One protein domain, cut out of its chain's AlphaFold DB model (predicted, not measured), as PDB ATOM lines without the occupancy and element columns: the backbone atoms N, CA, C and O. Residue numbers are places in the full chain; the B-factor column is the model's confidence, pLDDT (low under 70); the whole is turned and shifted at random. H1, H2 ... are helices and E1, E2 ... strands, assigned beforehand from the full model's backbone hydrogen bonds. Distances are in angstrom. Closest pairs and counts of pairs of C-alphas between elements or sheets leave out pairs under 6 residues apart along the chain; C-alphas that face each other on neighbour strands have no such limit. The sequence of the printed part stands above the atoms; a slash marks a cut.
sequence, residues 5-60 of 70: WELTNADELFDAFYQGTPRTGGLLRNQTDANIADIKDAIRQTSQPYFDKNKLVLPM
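What this domain is: This is residues 5 to 60 of the 70 residues of an uncharacterized protein of Hydrocoleum sp. CS-953 (UniProt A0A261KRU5). Three helices make an elongated, nearly closed triangle: H1 and H3 form a V that meets near residues Ala 10 and Arg 44, and H2 spans its open end, touching H1 and coming close to H3. At the point of the V a small two-stranded ribbon, E1 beside E2, brings the two ends of the printed part together. The printed part has 56 residues, with three named helices and two named strands in the order E1, H1, H2, H3, E2; the sheet order is E1 - E2, antiparallel, and the class is mostly helix. The whole is compact, with a radius of gyration of the C-alphas of 11.6 A, and the C-alphas span 33 by 21 by 14 A.

Where its parts are: The strand E1 holds residues 5 to 7 and begins with C-alpha 5 at (63.527, 4.223, -85.744). H1 follows as residues 10 to 20, 15.3 A from first to last C-alpha. H2 holds residues 22 to 29 and is 10.4 A long. H3, residues 33 to 46, is the longest helix at 19.8 A, from C-alpha 33 at (47.592, 20.734, -99.878). E2, residues 55 to 59, is 12.8 A long and ends with C-alpha 59 at (65.435, 7.700, -80.636).

How they stand to each other: E1 and E2 are antiparallel neighbours at 161 degrees; N 5 and O 58 are 2.8 A apart and N 56 and O 7 are 2.9 A apart, both within hydrogen-bond range. The closest C-alphas of H1 and E2 are those of Ala 10 and Leu 56, 6.4 A apart. H1 and H3 touch, H3 with residues 40 to 44 alone, and their closest C-alphas are those of Ala 10 and Arg 44 at 5.4 A. They run opposite ways at a steep tilt of 57 degrees. H1 and H2 touch, the closest C-alphas being those of Tyr 18 and Gly 25 at 4.0 A, with a steep tilt of 59 degrees, opposite ways. H2 and H3 are close but not clearly touching, with the C-alphas of Leu 28 and Ile 36 7.3 A apart. H2 and E2 are apart. In H2 and H3 every O i to N i+4 pair is within hydrogen-bond range; in H1 6 of 7 are.

The domain as a whole: The two C-alphas farthest apart, those of Asn 30 and Lys 53, are 33.6 A apart, while those of Trp 5 and Met 60 are 6.1 A apart. The links E1 to H1, H1 to H2 and H2 to H3 are tight, and the link from H3 to E2, 8 residues, is short. In that link residues 51 to 52 pair with residues 55 to 56 of E2, antiparallel. The printed part has no cut; its mean pLDDT is 96.3 and no printed residue is under 70.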
ATOM      1  N   TRP A   5      64.283   4.325 -84.510       95.19
ATOM      2  CA  TRP A   5      63.527   4.223 -85.744       95.19
ATOM      3  C   TRP A   5      64.354   4.831 -86.873       95.19
ATOM      4  O   TRP A   5      64.687   6.014 -86.835       95.19
ATOM      5  N   GLU A   6      64.726   3.994 -87.838       96.19
ATOM      6  CA  GLU A   6      65.480   4.402 -89.021       96.19
ATOM      7  C   GLU A   6      64.544   4.626 -90.204       96.19
ATOM      8  O   GLU A   6      63.736   3.757 -90.537       96.19
ATOM      9  N   LEU A   7      64.696   5.778 -90.846       96.88
ATOM     10  CA  LEU A   7      63.950   6.201 -92.023       96.88
ATOM     11  C   LEU A   7      64.935   6.634 -93.110       96.88
ATOM     12  O   LEU A   7      65.999   7.194 -92.820       96.88
ATOM     13  N   THR A   8      64.587   6.399 -94.372       96.75
ATOM     14  CA  THR A   8      65.437   6.778 -95.512       96.75
ATOM     15  C   THR A   8      65.536   8.297 -95.646       96.75
ATOM     16  O   THR A   8      66.553   8.818 -96.092       96.75
ATOM     17  N   ASN A   9      64.483   9.025 -95.270       95.31
ATOM     18  CA  ASN A   9      64.425  10.483 -95.312       95.31
ATOM     19  C   ASN A   9      63.310  11.019 -94.390       95.31
ATOM     20  O   ASN A   9      62.571  10.259 -93.769       95.31
ATOM     21  N   ALA A  10      63.194  12.345 -94.305       95.81
ATOM     22  CA  ALA A  10      62.193  13.012 -93.476       95.81
ATOM     23  C   ALA A  10      60.748  12.861 -93.990       95.81
ATOM     24  O   ALA A  10      59.814  12.944 -93.193       95.81
ATOM     25  N   ASP A  11      60.543  12.616 -95.285       95.81
ATOM     26  CA  ASP A  11      59.199  12.466 -95.854       95.81
ATOM     27  C   ASP A  11      58.562  11.139 -95.414       95.81
ATOM     28  O   ASP A  11      57.365  11.100 -95.132       95.81
ATOM     29  N   GLU A  12      59.362  10.085 -95.214       97.44
ATOM     30  CA  GLU A  12      58.872   8.826 -94.639       97.44
ATOM     31  C   GLU A  12      58.313   9.002 -93.215       97.44
ATOM     32  O   GLU A  12      57.397   8.280 -92.819       97.44
ATOM     33  N   LEU A  13      58.806   9.986 -92.446       95.81
ATOM     34  CA  LEU A  13      58.244  10.304 -91.129       95.81
ATOM     35  C   LEU A  13      56.824  10.860 -91.267       95.81
ATOM     36  O   LEU A  13      55.924  10.441 -90.538       95.81
ATOM     37  N   PHE A  14      56.613  11.778 -92.216       97.06
ATOM     38  CA  PHE A  14      55.277  12.282 -92.525       97.06
ATOM     39  C   PHE A  14      54.361  11.139 -92.964       97.06
ATOM     40  O   PHE A  14      53.270  10.995 -92.412       97.06
ATOM     41  N   ASP A  15      54.807  10.305 -93.905       97.12
ATOM     42  CA  ASP A  15      54.001   9.211 -94.453       97.12
ATOM     43  C   ASP A  15      53.605   8.200 -93.371       97.12
ATOM     44  O   ASP A  15      52.450   7.763 -93.319       97.12
ATOM     45  N   ALA A  16      54.514   7.885 -92.445       95.94
ATOM     46  CA  ALA A  16      54.223   7.008 -91.319       95.94
ATOM     47  C   ALA A  16      53.127   7.571 -90.399       95.94
ATOM     48  O   ALA A  16      52.237   6.825 -89.981       95.94
ATOM     49  N   PHE A  17      53.116   8.879 -90.118       95.19
ATOM     50  CA  PHE A  17      52.016   9.494 -89.364       95.19
ATOM     51  C   PHE A  17      50.732   9.597 -90.185       95.19
ATOM     52  O   PHE A  17      49.649   9.310 -89.664       95.19
ATOM     53  N   TYR A  18      50.845   9.977 -91.455       96.81
ATOM     54  CA  TYR A  18      49.725  10.178 -92.364       96.81
ATOM     55  C   TYR A  18      48.954   8.877 -92.609       96.81
ATOM     56  O   TYR A  18      47.726   8.876 -92.542       96.81
ATOM     57  N   GLN A  19      49.651   7.758 -92.826       95.50
ATOM     58  CA  GLN A  19      49.044   6.454 -93.116       95.50
ATOM     59  C   GLN A  19      48.861   5.581 -91.868       95.50
ATOM     60  O   GLN A  19      47.860   4.880 -91.741       95.50
ATOM     61  N   GLY A  20      49.815   5.615 -90.936       88.19
ATOM     62  CA  GLY A  20      49.927   4.630 -89.856       88.19
ATOM     63  C   GLY A  20      49.149   4.953 -88.583       88.19
ATOM     64  O   GLY A  20      49.110   4.128 -87.671       88.19
ATOM     65  N   THR A  21      48.528   6.133 -88.479       88.44
ATOM     66  CA  THR A  21      47.862   6.550 -87.237       88.44
ATOM     67  C   THR A  21      46.398   6.953 -87.459       88.44
ATOM     68  O   THR A  21      46.103   7.796 -88.312       88.44
ATOM     69  N   PRO A  22      45.442   6.412 -86.673       89.81
ATOM     70  CA  PRO A  22      44.033   6.776 -86.819       89.81
ATOM     71  C   PRO A  22      43.750   8.254 -86.522       89.81
ATOM     72  O   PRO A  22      43.014   8.902 -87.262       89.81
ATOM     73  N   ARG A  23      44.343   8.801 -85.450       95.06
ATOM     74  CA  ARG A  23      44.089  10.184 -85.007       95.06
ATOM     75  C   ARG A  23      44.954  11.198 -85.747       95.06
ATOM     76  O   ARG A  23      44.405  12.071 -86.409       95.06
ATOM     77  N   THR A  24      46.281  11.077 -85.670       95.38
ATOM     78  CA  THR A  24      47.189  12.037 -86.318       95.38
ATOM     79  C   THR A  24      47.027  12.000 -87.835       95.38
ATOM     80  O   THR A  24      46.839  13.046 -88.443       95.38
ATOM     81  N   GLY A  25      46.954  10.814 -88.441       96.94
ATOM     82  CA  GLY A  25      46.679  10.671 -89.869       96.94
ATOM     83  C   GLY A  25      45.317  11.240 -90.267       96.94
ATOM     84  O   GLY A  25      45.198  11.857 -91.318       96.94
ATOM     85  N   GLY A  26      44.298  11.112 -89.410       96.81
ATOM     86  CA  GLY A  26      42.996  11.752 -89.623       96.81
ATOM     87  C   GLY A  26      43.073  13.282 -89.636       96.81
ATOM     88  O   GLY A  26      42.505  13.913 -90.521       96.81
ATOM     89  N   LEU A  27      43.820  13.879 -88.700       97.00
ATOM     90  CA  LEU A  27      44.043  15.329 -88.657       97.00
ATOM     91  C   LEU A  27      44.824  15.836 -89.874       97.00
ATOM     92  O   LEU A  27      44.497  16.900 -90.397       97.00
ATOM     93  N   LEU A  28      45.823  15.073 -90.328       97.69
ATOM     94  CA  LEU A  28      46.617  15.410 -91.509       97.69
ATOM     95  C   LEU A  28      45.784  15.320 -92.794       97.69
ATOM     96  O   LEU A  28      45.825  16.236 -93.604       97.69
ATOM     97  N   ARG A  29      44.960  14.280 -92.961       96.88
ATOM     98  CA  ARG A  29      44.069  14.129 -94.130       96.88
ATOM     99  C   ARG A  29      43.009  15.228 -94.261       96.88
ATOM    100  O   ARG A  29      42.475  15.414 -95.346       96.88
ATOM    101  N   ASN A  30      42.710  15.942 -93.178       97.56
ATOM    102  CA  ASN A  30      41.774  17.069 -93.180       97.56
ATOM    103  C   ASN A  30      42.438  18.421 -93.508       97.56
ATOM    104  O   ASN A  30      41.763  19.448 -93.470       97.56
ATOM    105  N   GLN A  31      43.746  18.453 -93.779       98.38
ATOM    106  CA  GLN A  31      44.456  19.673 -94.167       98.38
ATOM    107  C   GLN A  31      44.323  19.964 -95.667       98.38
ATOM    108  O   GLN A  31      44.047  19.076 -96.468       98.38
ATOM    109  N   THR A  32      44.558  21.220 -96.047       98.44
ATOM    110  CA  THR A  32      44.744  21.608 -97.451       98.44
ATOM    111  C   THR A  32      46.118  21.166 -97.957       98.44
ATOM    112  O   THR A  32      47.044  20.980 -97.166       98.44
ATOM    113  N   ASP A  33      46.294  21.078 -99.277       98.00
ATOM    114  CA  ASP A  33      47.592  20.734 -99.878       98.00
ATOM    115  C   ASP A  33      48.707  21.718 -99.482       98.00
ATOM    116  O   ASP A  33      49.838  21.304 -99.234       98.00
ATOM    117  N   ALA A  34      48.377  23.009 -99.358       98.31
ATOM    118  CA  ALA A  34      49.310  24.036 -98.889       98.31
ATOM    119  C   ALA A  34      49.767  23.763 -97.447       98.31
ATOM    120  O   ALA A  34      50.963  23.711 -97.178       98.31
ATOM    121  N   ASN A  35      48.825  23.473 -96.542       98.44
ATOM    122  CA  ASN A  35      49.156  23.134 -95.160       98.44
ATOM    123  C   ASN A  35      49.976  21.836 -95.077       98.44
ATOM    124  O   ASN A  35      50.863  21.722 -94.236       98.44
ATOM    125  N   ILE A  36      49.704  20.848 -95.937       98.31
ATOM    126  CA  ILE A  36      50.509  19.623 -96.002       98.31
ATOM    127  C   ILE A  36      51.944  19.923 -96.441       98.31
ATOM    128  O   ILE A  36      52.873  19.353 -95.866       98.31
ATOM    129  N   ALA A  37      52.141  20.801 -97.428       98.19
ATOM    130  CA  ALA A  37      53.475  21.218 -97.848       98.19
ATOM    131  C   ALA A  37      54.236  21.893 -96.696       98.19
ATOM    132  O   ALA A  37      55.347  21.465 -96.375       98.19
ATOM    133  N   ASP A  38      53.595  22.836 -95.999       98.50
ATOM    134  CA  ASP A  38      54.177  23.526 -94.842       98.50
ATOM    135  C   ASP A  38      54.541  22.549 -93.710       98.50
ATOM    136  O   ASP A  38      55.609  22.644 -93.104       98.50
ATOM    137  N   ILE A  39      53.683  21.557 -93.440       98.12
ATOM    138  CA  ILE A  39      53.952  20.508 -92.445       98.12
ATOM    139  C   ILE A  39      55.154  19.653 -92.858       98.12
ATOM    140  O   ILE A  39      56.005  19.355 -92.017       98.12
ATOM    141  N   LYS A  40      55.251  19.250 -94.131       98.19
ATOM    142  CA  LYS A  40      56.403  18.481 -94.632       98.19
ATOM    143  C   LYS A  40      57.700  19.274 -94.492       98.19
ATOM    144  O   LYS A  40      58.698  18.721 -94.032       98.19
ATOM    145  N   ASP A  41      57.684  20.565 -94.802       98.44
ATOM    146  CA  ASP A  41      58.849  21.435 -94.627       98.44
ATOM    147  C   ASP A  41      59.230  21.603 -93.155       98.44
ATOM    148  O   ASP A  41      60.406  21.473 -92.801       98.44
ATOM    149  N   ALA A  42      58.247  21.778 -92.269       98.31
ATOM    150  CA  ALA A  42      58.481  21.815 -90.830       98.31
ATOM    151  C   ALA A  42      59.095  20.503 -90.311       98.31
ATOM    152  O   ALA A  42      60.032  20.533 -89.508       98.31
ATOM    153  N   ILE A  43      58.628  19.345 -90.794       97.50
ATOM    154  CA  ILE A  43      59.202  18.033 -90.460       97.50
ATOM    155  C   ILE A  43      60.652  17.935 -90.946       97.50
ATOM    156  O   ILE A  43      61.527  17.534 -90.173       97.50
ATOM    157  N   ARG A  44      60.946  18.338 -92.189       97.12
ATOM    158  CA  ARG A  44      62.311  18.335 -92.747       97.12
ATOM    159  C   ARG A  44      63.267  19.195 -91.933       97.12
ATOM    160  O   ARG A  44      64.388  18.763 -91.682       97.12
ATOM    161  N   GLN A  45      62.832  20.377 -91.497       97.94
ATOM    162  CA  GLN A  45      63.641  21.272 -90.666       97.94
ATOM    163  C   GLN A  45      63.844  20.709 -89.257       97.94
ATOM    164  O   GLN A  45      64.968  20.632 -88.766       97.94
ATOM    165  N   THR A  46      62.766  20.261 -88.615       97.44
ATOM    166  CA  THR A  46      62.799  19.797 -87.220       97.44
ATOM    167  C   THR A  46      63.575  18.487 -87.063       97.44
ATOM    168  O   THR A  46      64.159  18.229 -86.012       97.44
ATOM    169  N   SER A  47      63.611  17.660 -88.110       96.94
ATOM    170  CA  SER A  47      64.327  16.380 -88.114       96.94
ATOM    171  C   SER A  47      65.830  16.495 -88.391       96.94
ATOM    172  O   SER A  47      66.542  15.521 -88.153       96.94
ATOM    173  N   GLN A  48      66.344  17.659 -88.818       96.69
ATOM    174  CA  GLN A  48      67.767  17.848 -89.156       96.69
ATOM    175  C   GLN A  48      68.754  17.344 -88.088       96.69
ATOM    176  O   GLN A  48      69.700  16.647 -88.455       96.69
ATOM    177  N   PRO A  49      68.555  17.606 -86.779       97.56
ATOM    178  CA  PRO A  49      69.492  17.150 -85.749       97.56
ATOM    179  C   PRO A  49      69.589  15.624 -85.611       97.56
ATOM    180  O   PRO A  49      70.505  15.131 -84.962       97.56
ATOM    181  N   TYR A  50      68.634  14.886 -86.183       96.81
ATOM    182  CA  TYR A  50      68.528  13.431 -86.094       96.81
ATOM    183  C   TYR A  50      69.035  12.716 -87.352       96.81
ATOM    184  O   TYR A  50      68.904  11.496 -87.459       96.81
ATOM    185  N   PHE A  51      69.589  13.445 -88.322       97.19
ATOM    186  CA  PHE A  51      70.230  12.813 -89.467       97.19
ATOM    187  C   PHE A  51      71.589  12.229 -89.081       97.19
ATOM    188  O   PHE A  51      72.459  12.920 -88.555       97.19
ATOM    189  N   ASP A  52      71.783  10.955 -89.415       95.38
ATOM    190  CA  ASP A  52      73.086  10.297 -89.426       95.38
ATOM    191  C   ASP A  52      73.397   9.875 -90.865       95.38
ATOM    192  O   ASP A  52      72.750   8.994 -91.446       95.38
ATOM    193  N   LYS A  53      74.385  10.548 -91.464       91.75
ATOM    194  CA  LYS A  53      74.745  10.425 -92.883       91.75
ATOM    195  C   LYS A  53      73.527  10.675 -93.784       91.75
ATOM    196  O   LYS A  53      73.094  11.811 -93.925       91.75
ATOM    197  N   ASN A  54      72.979   9.616 -94.378       92.75
ATOM    198  CA  ASN A  54      71.897   9.672 -95.363       92.75
ATOM    199  C   ASN A  54      70.585   9.087 -94.823       92.75
ATOM    200  O   ASN A  54      69.721   8.713 -95.610       92.75
ATOM    201  N   LYS A  55      70.459   8.936 -93.502       96.69
ATOM    202  CA  LYS A  55      69.267   8.394 -92.848       96.69
ATOM    203  C   LYS A  55      68.801   9.320 -91.742       96.69
ATOM    204  O   LYS A  55      69.614   9.936 -91.058       96.69
ATOM    205  N   LEU A  56      67.493   9.343 -91.528       97.50
ATOM    206  CA  LEU A  56      66.890   9.937 -90.347       97.50
ATOM    207  C   LEU A  56      66.802   8.864 -89.251       97.50
ATOM    208  O   LEU A  56      66.164   7.831 -89.450       97.50
ATOM    209  N   VAL A  57      67.453   9.096 -88.109       97.19
ATOM    210  CA  VAL A  57      67.546   8.139 -86.997       97.19
ATOM    211  C   VAL A  57      66.933   8.749 -85.738       97.19
ATOM    212  O   VAL A  57      67.548   9.556 -85.043       97.19
ATOM    213  N   LEU A  58      65.701   8.349 -85.425       95.94
ATOM    214  CA  LEU A  58      64.951   8.869 -84.281       95.94
ATOM    215  C   LEU A  58      65.108   7.953 -83.057       95.94
ATOM    216  O   LEU A  58      64.845   6.751 -83.166       95.94
ATOM    217  N   PRO A  59      65.475   8.473 -81.873       94.88
ATOM    218  CA  PRO A  59      65.435   7.700 -80.636       94.88
ATOM    219  C   PRO A  59      63.990   7.303 -80.310       94.88
ATOM    220  O   PRO A  59      63.123   8.163 -80.179       94.88
ATOM    221  N   MET A  60      63.730   6.007 -80.156       92.00
ATOM    222  CA  MET A  60      62.395   5.454 -79.905       92.00
ATOM    223  C   MET A  60      62.470   4.411 -78.796       92.00
ATOM    224  O   MET A  60      62.387   3.205 -79.025       92.00
TER     225      MET A  60